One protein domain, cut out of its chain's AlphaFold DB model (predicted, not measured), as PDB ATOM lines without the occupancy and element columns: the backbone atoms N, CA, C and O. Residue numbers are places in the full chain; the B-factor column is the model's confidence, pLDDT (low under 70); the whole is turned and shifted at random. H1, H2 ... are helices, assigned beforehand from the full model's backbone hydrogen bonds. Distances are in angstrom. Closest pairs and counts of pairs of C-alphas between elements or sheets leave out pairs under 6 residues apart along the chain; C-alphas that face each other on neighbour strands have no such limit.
ATOM      1  N   ARG A   7      -0.240 -19.045 -38.508       89.81
ATOM      2  CA  ARG A   7       0.127 -20.392 -38.984       89.81
ATOM      3  C   ARG A   7      -1.024 -21.389 -38.824       89.81
ATOM      4  O   ARG A   7      -1.284 -22.164 -39.735       89.81
ATOM      5  N   SER A   8      -1.725 -21.348 -37.690       86.19
ATOM      6  CA  SER A   8      -2.898 -22.193 -37.430       86.19
ATOM      7  C   SER A   8      -4.025 -21.903 -38.422       86.19
ATOM      8  O   SER A   8      -4.627 -22.841 -38.934       86.19
ATOM      9  N   LEU A   9      -4.271 -20.623 -38.728       89.00
ATOM     10  CA  LEU A   9      -5.266 -20.212 -39.721       89.00
ATOM     11  C   LEU A   9      -4.921 -20.759 -41.113       89.00
ATOM     12  O   LEU A   9      -5.747 -21.437 -41.711       89.00
ATOM     13  N   LEU A  10      -3.687 -20.547 -41.587       93.00
ATOM     14  CA  LEU A  10      -3.235 -21.032 -42.898       93.00
ATOM     15  C   LEU A  10      -3.341 -22.560 -43.036       93.00
ATOM     16  O   LEU A  10      -3.770 -23.045 -44.079       93.00
ATOM     17  N   ILE A  11      -3.001 -23.316 -41.984       90.38
ATOM     18  CA  ILE A  11      -3.145 -24.781 -41.970       90.38
ATOM     19  C   ILE A  11      -4.623 -25.184 -42.072       90.38
ATOM     20  O   ILE A  11      -4.958 -26.047 -42.879       90.38
ATOM     21  N   VAL A  12      -5.515 -24.550 -41.303       87.62
ATOM     22  CA  VAL A  12      -6.961 -24.832 -41.366       87.62
ATOM     23  C   VAL A  12      -7.530 -24.490 -42.745       87.62
ATOM     24  O   VAL A  12      -8.245 -25.307 -43.316       87.62
ATOM     25  N   THR A  13      -7.172 -23.341 -43.325       92.19
ATOM     26  CA  THR A  13      -7.601 -22.957 -44.679       92.19
ATOM     27  C   THR A  13      -7.097 -23.937 -45.741       92.19
ATOM     28  O   THR A  13      -7.871 -24.321 -46.613       92.19
ATOM     29  N   ALA A  14      -5.842 -24.394 -45.656       91.75
ATOM     30  CA  ALA A  14      -5.295 -25.380 -46.588       91.75
ATOM     31  C   ALA A  14      -5.990 -26.750 -46.471       91.75
ATOM     32  O   ALA A  14      -6.316 -27.358 -47.487       91.75
ATOM     33  N   LEU A  15      -6.266 -27.215 -45.245       88.38
ATOM     34  CA  LEU A  15      -6.996 -28.465 -45.003       88.38
ATOM     35  C   LEU A  15      -8.448 -28.389 -45.495       88.38
ATOM     36  O   LEU A  15      -8.919 -29.332 -46.125       88.38
ATOM     37  N   LEU A  16      -9.136 -27.268 -45.262       88.69
ATOM     38  CA  LEU A  16     -10.480 -27.035 -45.795       88.69
ATOM     39  C   LEU A  16     -10.468 -26.972 -47.326       88.69
ATOM     40  O   LEU A  16     -11.297 -27.616 -47.956       88.69
ATOM     41  N   GLY A  17      -9.511 -26.265 -47.936       88.94
ATOM     42  CA  GLY A  17      -9.362 -26.202 -49.392       88.94
ATOM     43  C   GLY A  17      -9.128 -27.578 -50.022       88.94
ATOM     44  O   GLY A  17      -9.798 -27.930 -50.990       88.94
ATOM     45  N   ALA A  18      -8.249 -28.392 -49.429       86.19
ATOM     46  CA  ALA A  18      -8.037 -29.777 -49.845       86.19
ATOM     47  C   ALA A  18      -9.307 -30.630 -49.670       86.19
ATOM     48  O   ALA A  18      -9.673 -31.369 -50.581       86.19
ATOM     49  N   TYR A  19     -10.016 -30.491 -48.544       88.88
ATOM     50  CA  TYR A  19     -11.290 -31.173 -48.313       88.88
ATOM     51  C   TYR A  19     -12.360 -30.782 -49.343       88.88
ATOM     52  O   TYR A  19     -13.046 -31.665 -49.846       88.88
ATOM     53  N   PHE A  20     -12.494 -29.502 -49.703       87.62
ATOM     54  CA  PHE A  20     -13.450 -29.066 -50.726       87.62
ATOM     55  C   PHE A  20     -13.071 -29.569 -52.124       87.62
ATOM     56  O   PHE A  20     -13.945 -30.054 -52.837       87.62
ATOM     57  N   ALA A  21     -11.787 -29.529 -52.498       84.81
ATOM     58  CA  ALA A  21     -11.317 -30.053 -53.784       84.81
ATOM     59  C   ALA A  21     -11.572 -31.567 -53.921       84.81
ATOM     60  O   ALA A  21     -12.093 -32.025 -54.935       84.81
ATOM     61  N   VAL A  22     -11.278 -32.341 -52.870       83.81
ATOM     62  CA  VAL A  22     -11.588 -33.778 -52.810       83.81
ATOM     63  C   VAL A  22     -13.106 -34.003 -52.763       83.81
ATOM     64  O   VAL A  22     -13.632 -34.841 -53.488       83.81
ATOM     65  N   GLY A  23     -13.842 -33.225 -51.969       85.31
ATOM     66  CA  GLY A  23     -15.298 -33.312 -51.831       85.31
ATOM     67  C   GLY A  23     -16.067 -33.027 -53.122       85.31
ATOM     68  O   GLY A  23     -17.103 -33.649 -53.344       85.31
ATOM     69  N   GLN A  24     -15.548 -32.163 -53.998       81.75
ATOM     70  CA  GLN A  24     -16.099 -31.943 -55.340       81.75
ATOM     71  C   GLN A  24     -15.905 -33.147 -56.274       81.75
ATOM     72  O   GLN A  24     -16.758 -33.381 -57.122       81.75
ATOM     73  N   GLN A  25     -14.822 -33.919 -56.122       80.31
ATOM     74  CA  GLN A  25     -14.545 -35.086 -56.969       80.31
ATOM     75  C   GLN A  25     -15.211 -36.370 -56.456       80.31
ATOM     76  O   GLN A  25     -15.830 -37.093 -57.231       80.31
ATOM     77  N   LEU A  26     -15.104 -36.662 -55.154       79.25
ATOM     78  CA  LEU A  26     -15.592 -37.922 -54.568       79.25
ATOM     79  C   LEU A  26     -17.024 -37.808 -54.001       79.25
ATOM     80  O   LEU A  26     -17.675 -38.811 -53.704       79.25
ATOM     81  N   GLY A  27     -17.510 -36.578 -53.807       82.56
ATOM     82  CA  GLY A  27     -18.683 -36.256 -52.996       82.56
ATOM     83  C   GLY A  27     -18.333 -36.029 -51.518       82.56
ATOM     84  O   GLY A  27     -17.506 -36.727 -50.929       82.56
ATOM     85  N   TYR A  28     -19.004 -35.062 -50.883       85.62
ATOM     86  CA  TYR A  28     -18.713 -34.640 -49.503       85.62
ATOM     87  C   TYR A  28     -18.837 -35.754 -48.451       85.62
ATOM     88  O   TYR A  28     -18.069 -35.770 -47.488       85.62
ATOM     89  N   LEU A  29     -19.760 -36.708 -48.633       83.75
ATOM     90  CA  LEU A  29     -19.923 -37.844 -47.716       83.75
ATOM     91  C   LEU A  29     -18.708 -38.783 -47.769       83.75
ATOM     92  O   LEU A  29     -18.160 -39.127 -46.721       83.75
ATOM     93  N   ALA A  30     -18.235 -39.116 -48.977       85.31
ATOM     94  CA  ALA A  30     -17.023 -39.909 -49.182       85.31
ATOM     95  C   ALA A  30     -15.800 -39.203 -48.579       85.31
ATOM     96  O   ALA A  30     -15.084 -39.776 -47.758       85.31
ATOM     97  N   ALA A  31     -15.608 -37.921 -48.912       88.81
ATOM     98  CA  ALA A  31     -14.497 -37.119 -48.403       88.81
ATOM     99  C   ALA A  31     -14.493 -37.016 -46.864       88.81
ATOM    100  O   ALA A  31     -13.439 -37.159 -46.243       88.81
ATOM    101  N   THR A  32     -15.662 -36.828 -46.237       90.56
ATOM    102  CA  THR A  32     -15.798 -36.780 -44.769       90.56
ATOM    103  C   THR A  32     -15.456 -38.127 -44.135       90.56
ATOM    104  O   THR A  32     -14.691 -38.178 -43.172       90.56
ATOM    105  N   GLY A  33     -15.988 -39.222 -44.687       91.12
ATOM    106  CA  GLY A  33     -15.733 -40.579 -44.208       91.12
ATOM    107  C   GLY A  33     -14.264 -40.972 -44.269       91.12
ATOM    108  O   GLY A  33     -13.695 -41.406 -43.266       91.12
ATOM    109  N   VAL A  34     -13.625 -40.729 -45.416       90.19
ATOM    110  CA  VAL A  34     -12.193 -40.968 -45.635       90.19
ATOM    111  C   VAL A  34     -11.344 -40.115 -44.687       90.19
ATOM    112  O   VAL A  34     -10.428 -40.643 -44.057       90.19
ATOM    113  N   ALA A  35     -11.656 -38.825 -44.519       91.50
ATOM    114  CA  ALA A  35     -10.922 -37.939 -43.612       91.50
ATOM    115  C   ALA A  35     -11.046 -38.368 -42.138       91.50
ATOM    116  O   ALA A  35     -10.053 -38.372 -41.403       91.50
ATOM    117  N   LEU A  36     -12.243 -38.778 -41.706       93.94
ATOM    118  CA  LEU A  36     -12.486 -39.279 -40.355       93.94
ATOM    119  C   LEU A  36     -11.759 -40.613 -40.119       93.94
ATOM    120  O   LEU A  36     -11.031 -40.745 -39.134       93.94
ATOM    121  N   ALA A  37     -11.870 -41.565 -41.051       93.94
ATOM    122  CA  ALA A  37     -11.156 -42.839 -40.989       93.94
ATOM    123  C   ALA A  37      -9.631 -42.643 -40.947       93.94
ATOM    124  O   ALA A  37      -8.965 -43.194 -40.071       93.94
ATOM    125  N   ALA A  38      -9.072 -41.801 -41.824       92.44
ATOM    126  CA  ALA A  38      -7.646 -41.481 -41.846       92.44
ATOM    127  C   ALA A  38      -7.172 -40.826 -40.535       92.44
ATOM    128  O   ALA A  38      -6.102 -41.166 -40.028       92.44
ATOM    129  N   THR A  39      -7.984 -39.944 -39.942       93.12
ATOM    130  CA  THR A  39      -7.688 -39.313 -38.644       93.12
ATOM    131  C   THR A  39      -7.653 -40.348 -37.515       93.12
ATOM    132  O   THR A  39      -6.707 -40.359 -36.722       93.12
ATOM    133  N   ILE A  40      -8.631 -41.259 -37.461       93.38
ATOM    134  CA  ILE A  40      -8.690 -42.329 -36.452       93.38
ATOM    135  C   ILE A  40      -7.505 -43.295 -36.613       93.38
ATOM    136  O   ILE A  40      -6.842 -43.624 -35.628       93.38
ATOM    137  N   LEU A  41      -7.191 -43.709 -37.845       92.06
ATOM    138  CA  LEU A  41      -6.056 -44.589 -38.145       92.06
ATOM    139  C   LEU A  41      -4.710 -43.922 -37.813       92.06
ATOM    140  O   LEU A  41      -3.846 -44.557 -37.208       92.06
ATOM    141  N   GLY A  42      -4.547 -42.636 -38.140       92.38
ATOM    142  CA  GLY A  42      -3.356 -41.849 -37.813       92.38
ATOM    143  C   GLY A  42      -3.156 -41.671 -36.306       92.38
ATOM    144  O   GLY A  42      -2.050 -41.879 -35.801       92.38
ATOM    145  N   TRP A  43      -4.229 -41.376 -35.563       92.56
ATOM    146  CA  TRP A  43      -4.210 -41.330 -34.098       92.56
ATOM    147  C   TRP A  43      -3.847 -42.695 -33.497       92.56
ATOM    148  O   TRP A  43      -2.912 -42.797 -32.699       92.56
ATOM    149  N   ALA A  44      -4.515 -43.760 -33.947       89.75
ATOM    150  CA  ALA A  44      -4.249 -45.127 -33.511       89.75
ATOM    151  C   ALA A  44      -2.791 -45.535 -33.779       89.75
ATOM    152  O   ALA A  44      -2.180 -46.202 -32.943       89.75
ATOM    153  N   TRP A  45      -2.214 -45.112 -34.911       89.12
ATOM    154  CA  TRP A  45      -0.811 -45.326 -35.259       89.12
ATOM    155  C   TRP A  45       0.153 -44.571 -34.334       89.12
ATOM    156  O   TRP A  45       1.090 -45.182 -33.811       89.12
ATOM    157  N   ALA A  46      -0.095 -43.278 -34.100       88.81
ATOM    158  CA  ALA A  46       0.738 -42.411 -33.268       88.81
ATOM    159  C   ALA A  46       0.728 -42.808 -31.777       88.81
ATOM    160  O   ALA A  46       1.754 -42.709 -31.095       88.81
ATOM    161  N   CYS A  47      -0.402 -43.300 -31.264       88.12
ATOM    162  CA  CYS A  47      -0.536 -43.746 -29.881       88.12
ATOM    163  C   CYS A  47       0.251 -45.045 -29.609       88.12
ATOM    164  O   CYS A  47      -0.196 -46.162 -29.884       88.12
ATOM    165  N   ARG A  48       1.431 -44.898 -28.984       81.38
ATOM    166  CA  ARG A  48       2.319 -45.992 -28.537       81.38
ATOM    167  C   ARG A  48       1.803 -46.715 -27.279       81.38
ATOM    168  O   ARG A  48       2.487 -46.779 -26.257       81.38
ATOM    169  N   LEU A  49       0.597 -47.273 -27.353       77.81
ATOM    170  CA  LEU A  49      -0.020 -48.046 -26.272       77.81
ATOM    171  C   LEU A  49       0.725 -49.377 -26.024       77.81
ATOM    172  O   LEU A  49       1.088 -50.097 -26.958       77.81
ATOM    173  N   ARG A  50       0.957 -49.713 -24.747       83.06
ATOM    174  CA  ARG A  50       1.646 -50.940 -24.295       83.06
ATOM    175  C   ARG A  50       0.694 -51.848 -23.502       83.06
ATOM    176  O   ARG A  50      -0.242 -51.370 -22.871       83.06
ATOM    177  N   GLY A  51       0.969 -53.154 -23.504       82.94
ATOM    178  CA  GLY A  51       0.176 -54.150 -22.770       82.94
ATOM    179  C   GLY A  51      -1.237 -54.341 -23.334       82.94
ATOM    180  O   GLY A  51      -1.442 -54.255 -24.546       82.94
ATOM    181  N   TRP A  52      -2.204 -54.593 -22.448       85.31
ATOM    182  CA  TRP A  52      -3.614 -54.861 -22.774       85.31
ATOM    183  C   TRP A  52      -4.290 -53.775 -23.631       85.31
ATOM    184  O   TRP A  52      -5.112 -54.097 -24.486       85.31
ATOM    185  N   TRP A  53      -3.854 -52.514 -23.514       85.12
ATOM    186  CA  TRP A  53      -4.300 -51.385 -24.342       85.12
ATOM    187  C   TRP A  53      -4.101 -51.574 -25.860       85.12
ATOM    188  O   TRP A  53      -4.692 -50.842 -26.654       85.12
ATOM    189  N   ARG A  54      -3.313 -52.567 -26.297       85.62
ATOM    190  CA  ARG A  54      -3.246 -52.976 -27.711       85.62
ATOM    191  C   ARG A  54      -4.607 -53.423 -28.257       85.62
ATOM    192  O   ARG A  54      -4.909 -53.116 -29.405       85.62
ATOM    193  N   TRP A  55      -5.443 -54.073 -27.446       88.69
ATOM    194  CA  TRP A  55      -6.788 -54.484 -27.860       88.69
ATOM    195  C   TRP A  55      -7.719 -53.288 -28.070       88.69
ATOM    196  O   TRP A  55      -8.443 -53.254 -29.060       88.69
ATOM    197  N   ALA A  56      -7.620 -52.252 -27.229       87.44
ATOM    198  CA  ALA A  56      -8.347 -50.998 -27.435       87.44
ATOM    199  C   ALA A  56      -7.978 -50.333 -28.777       87.44
ATOM    200  O   ALA A  56      -8.853 -49.832 -29.476       87.44
ATOM    201  N   ARG A  57      -6.704 -50.399 -29.200       86.38
ATOM    202  CA  ARG A  57      -6.286 -49.938 -30.538       86.38
ATOM    203  C   ARG A  57      -6.942 -50.753 -31.660       86.38
ATOM    204  O   ARG A  57      -7.401 -50.154 -32.625       86.38
ATOM    205  N   VAL A  58      -7.013 -52.083 -31.546       89.25
ATOM    206  CA  VAL A  58      -7.690 -52.939 -32.546       89.25
ATOM    207  C   VAL A  58      -9.183 -52.602 -32.639       89.25
ATOM    208  O   VAL A  58      -9.694 -52.413 -33.742       89.25
ATOM    209  N   LEU A  59      -9.855 -52.430 -31.496       92.69
ATOM    210  CA  LEU A  59     -11.272 -52.050 -31.418       92.69
ATOM    211  C   LEU A  59     -11.580 -50.664 -32.005       92.69
ATOM    212  O   LEU A  59     -12.717 -50.427 -32.393       92.69
ATOM    213  N   VAL A  60     -10.597 -49.763 -32.098       92.56
ATOM    214  CA  VAL A  60     -10.738 -48.447 -32.753       92.56
ATOM    215  C   VAL A  60     -10.386 -48.507 -34.247       92.56
ATOM    216  O   VAL A  60     -11.021 -47.841 -35.061       92.56
ATOM    217  N   VAL A  61      -9.405 -49.329 -34.632       93.75
ATOM    218  CA  VAL A  61      -9.002 -49.513 -36.038       93.75
ATOM    219  C   VAL A  61     -10.090 -50.220 -36.853       93.75
ATOM    220  O   VAL A  61     -10.334 -49.819 -37.987       93.75
ATOM    221  N   LEU A  62     -10.771 -51.228 -36.295       95.81
ATOM    222  CA  LEU A  62     -11.803 -51.981 -37.023       95.81
ATOM    223  C   LEU A  62     -12.975 -51.090 -37.502       95.81
ATOM    224  O   LEU A  62     -13.221 -51.076 -38.708       95.81
ATOM    225  N   PRO A  63     -13.639 -50.272 -36.655       94.75
ATOM    226  CA  PRO A  63     -14.653 -49.317 -37.109       94.75
ATOM    227  C   PRO A  63     -14.135 -48.294 -38.124       94.75
ATOM    228  O   PRO A  63     -14.878 -47.914 -39.023       94.75
ATOM    229  N   ALA A  64     -12.871 -47.864 -38.027       94.06
ATOM    230  CA  ALA A  64     -12.287 -46.935 -38.994       94.06
ATOM    231  C   ALA A  64     -12.100 -47.575 -40.381       94.06
ATOM    232  O   ALA A  64     -12.338 -46.917 -41.389       94.06
ATOM    233  N   LEU A  65     -11.729 -48.859 -40.443       94.75
ATOM    234  CA  LEU A  65     -11.661 -49.619 -41.697       94.75
ATOM    235  C   LEU A  65     -13.054 -49.882 -42.285       94.75
ATOM    236  O   LEU A  65     -13.230 -49.763 -43.494       94.75
ATOM    237  N   VAL A  66     -14.050 -50.175 -41.443       94.56
ATOM    238  CA  VAL A  66     -15.455 -50.308 -41.870       94.56
ATOM    239  C   VAL A  66     -15.973 -48.980 -42.427       94.56
ATOM    240  O   VAL A  66     -16.494 -48.948 -43.538       94.56
ATOM    241  N   LEU A  67     -15.766 -47.866 -41.717       94.12
ATOM    242  CA  LEU A  67     -16.118 -46.528 -42.198       94.12
ATOM    243  C   LEU A  67     -15.435 -46.212 -43.534       94.12
ATOM    244  O   LEU A  67     -16.089 -45.715 -44.450       94.12
ATOM    245  N   LEU A  68     -14.141 -46.528 -43.667       93.06
ATOM    246  CA  LEU A  68     -13.402 -46.338 -44.912       93.06
ATOM    247  C   LEU A  68     -14.006 -47.164 -46.054       93.06
ATOM    248  O   LEU A  68     -14.199 -46.622 -47.134       93.06
ATOM    249  N   TRP A  69     -14.366 -48.430 -45.821       93.88
ATOM    250  CA  TRP A  69     -15.043 -49.265 -46.820       93.88
ATOM    251  C   TRP A  69     -16.365 -48.646 -47.280       93.88
ATOM    252  O   TRP A  69     -16.551 -48.415 -48.472       93.88
ATOM    253  N   PHE A  70     -17.255 -48.320 -46.338       92.69
ATOM    254  CA  PHE A  70     -18.585 -47.777 -46.636       92.69
ATOM    255  C   PHE A  70     -18.564 -46.407 -47.317       92.69
ATOM    256  O   PHE A  70     -19.544 -46.045 -47.957       92.69
ATOM    257  N   THR A  71     -17.479 -45.640 -47.173       90.75
ATOM    258  CA  THR A  71     -17.360 -44.284 -47.735       90.75
ATOM    259  C   THR A  71     -16.434 -44.205 -48.945       90.75
ATOM    260  O   THR A  71     -16.517 -43.239 -49.700       90.75
ATOM    261  N   ALA A  72     -15.596 -45.223 -49.173       90.69
ATOM    262  CA  ALA A  72     -14.794 -45.356 -50.381       90.69
ATOM    263  C   ALA A  72     -15.495 -46.177 -51.467       90.69
ATOM    264  O   ALA A  72     -15.427 -45.786 -52.625       90.69
TER     265      ALA A  72
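What this domain is: This is residues 7 to 72 of the 319 residues of an uncharacterized protein of Pseudobythopirellula maris (UniProt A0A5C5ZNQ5). Three long helices zigzag in a flat shape: H2 and H3 lie side by side as a helical hairpin, and H1 makes a V with H2, meeting it near the end of H1 and the beginning of H2. The far arm of that V, residues 7 to 17 of H1, sticks out free of the hairpin. The printed part has 66 residues with three named helices, in the order H1, H2, H3, and no named strand; its class is all helix. The whole is loose, with a radius of gyration of the C-alphas of 14.3 A, and its C-alphas span 41 by 32 by 9 A.

Where its parts are: H1 runs from Arg 7, whose C-alpha is at (0.127, -20.392, -38.984), to Leu 26, and is 28.2 A long from first to last C-alpha. After Gly 27, H2 takes residues 28 to 46 and is 26.5 A long, beginning with C-alpha 28 at (-18.713, -34.640, -49.503). Residues 47 to 52 then lead to H3, residues 53 to 72, which is 28.7 A long and ends with C-alpha 72 at (-14.794, -45.356, -50.381).

How they stand to each other: H1 touches H2 at a steep tilt of 52 degrees, and the two run opposite ways. H1 touches H2 with residues 19 to 23 alone, and H2 touches H1 with residues 28 to 32 alone; the closest C-alphas of the two helices, those of Gly 23 and Ala 31, are 5.2 A apart. H2 and H3 form a helical hairpin: they touch, with 26 pairs of C-alphas within 8 A, and run opposite ways at a shallow tilt of 20 degrees. Their closest C-alphas, those of Ala 30 and Thr 71, are 4.6 A apart, and their centres are 9.8 A apart. H1 and H3 are apart. In H2 every O i to N i+4 pair is within hydrogen-bond range; in H1 and in H3 15 of 16 such pairs are.

The domain as a whole: The two C-alphas farthest apart are those of Gln 24 and Gly 51, at 42.6 A, while the first and last printed C-alphas, of Arg 7 and Ala 72, are 31.2 A apart. Without residues 7 to 17, which stand free, the body has 55 residues and spans 43 by 20 by 8 A. The link from H1 to H2 is tight, with 1 residue, and the link from H2 to H3 is short, with 6 residues. The printed part has no cut. The mean pLDDT of the printed part is 89.0, and no printed residue is under 70.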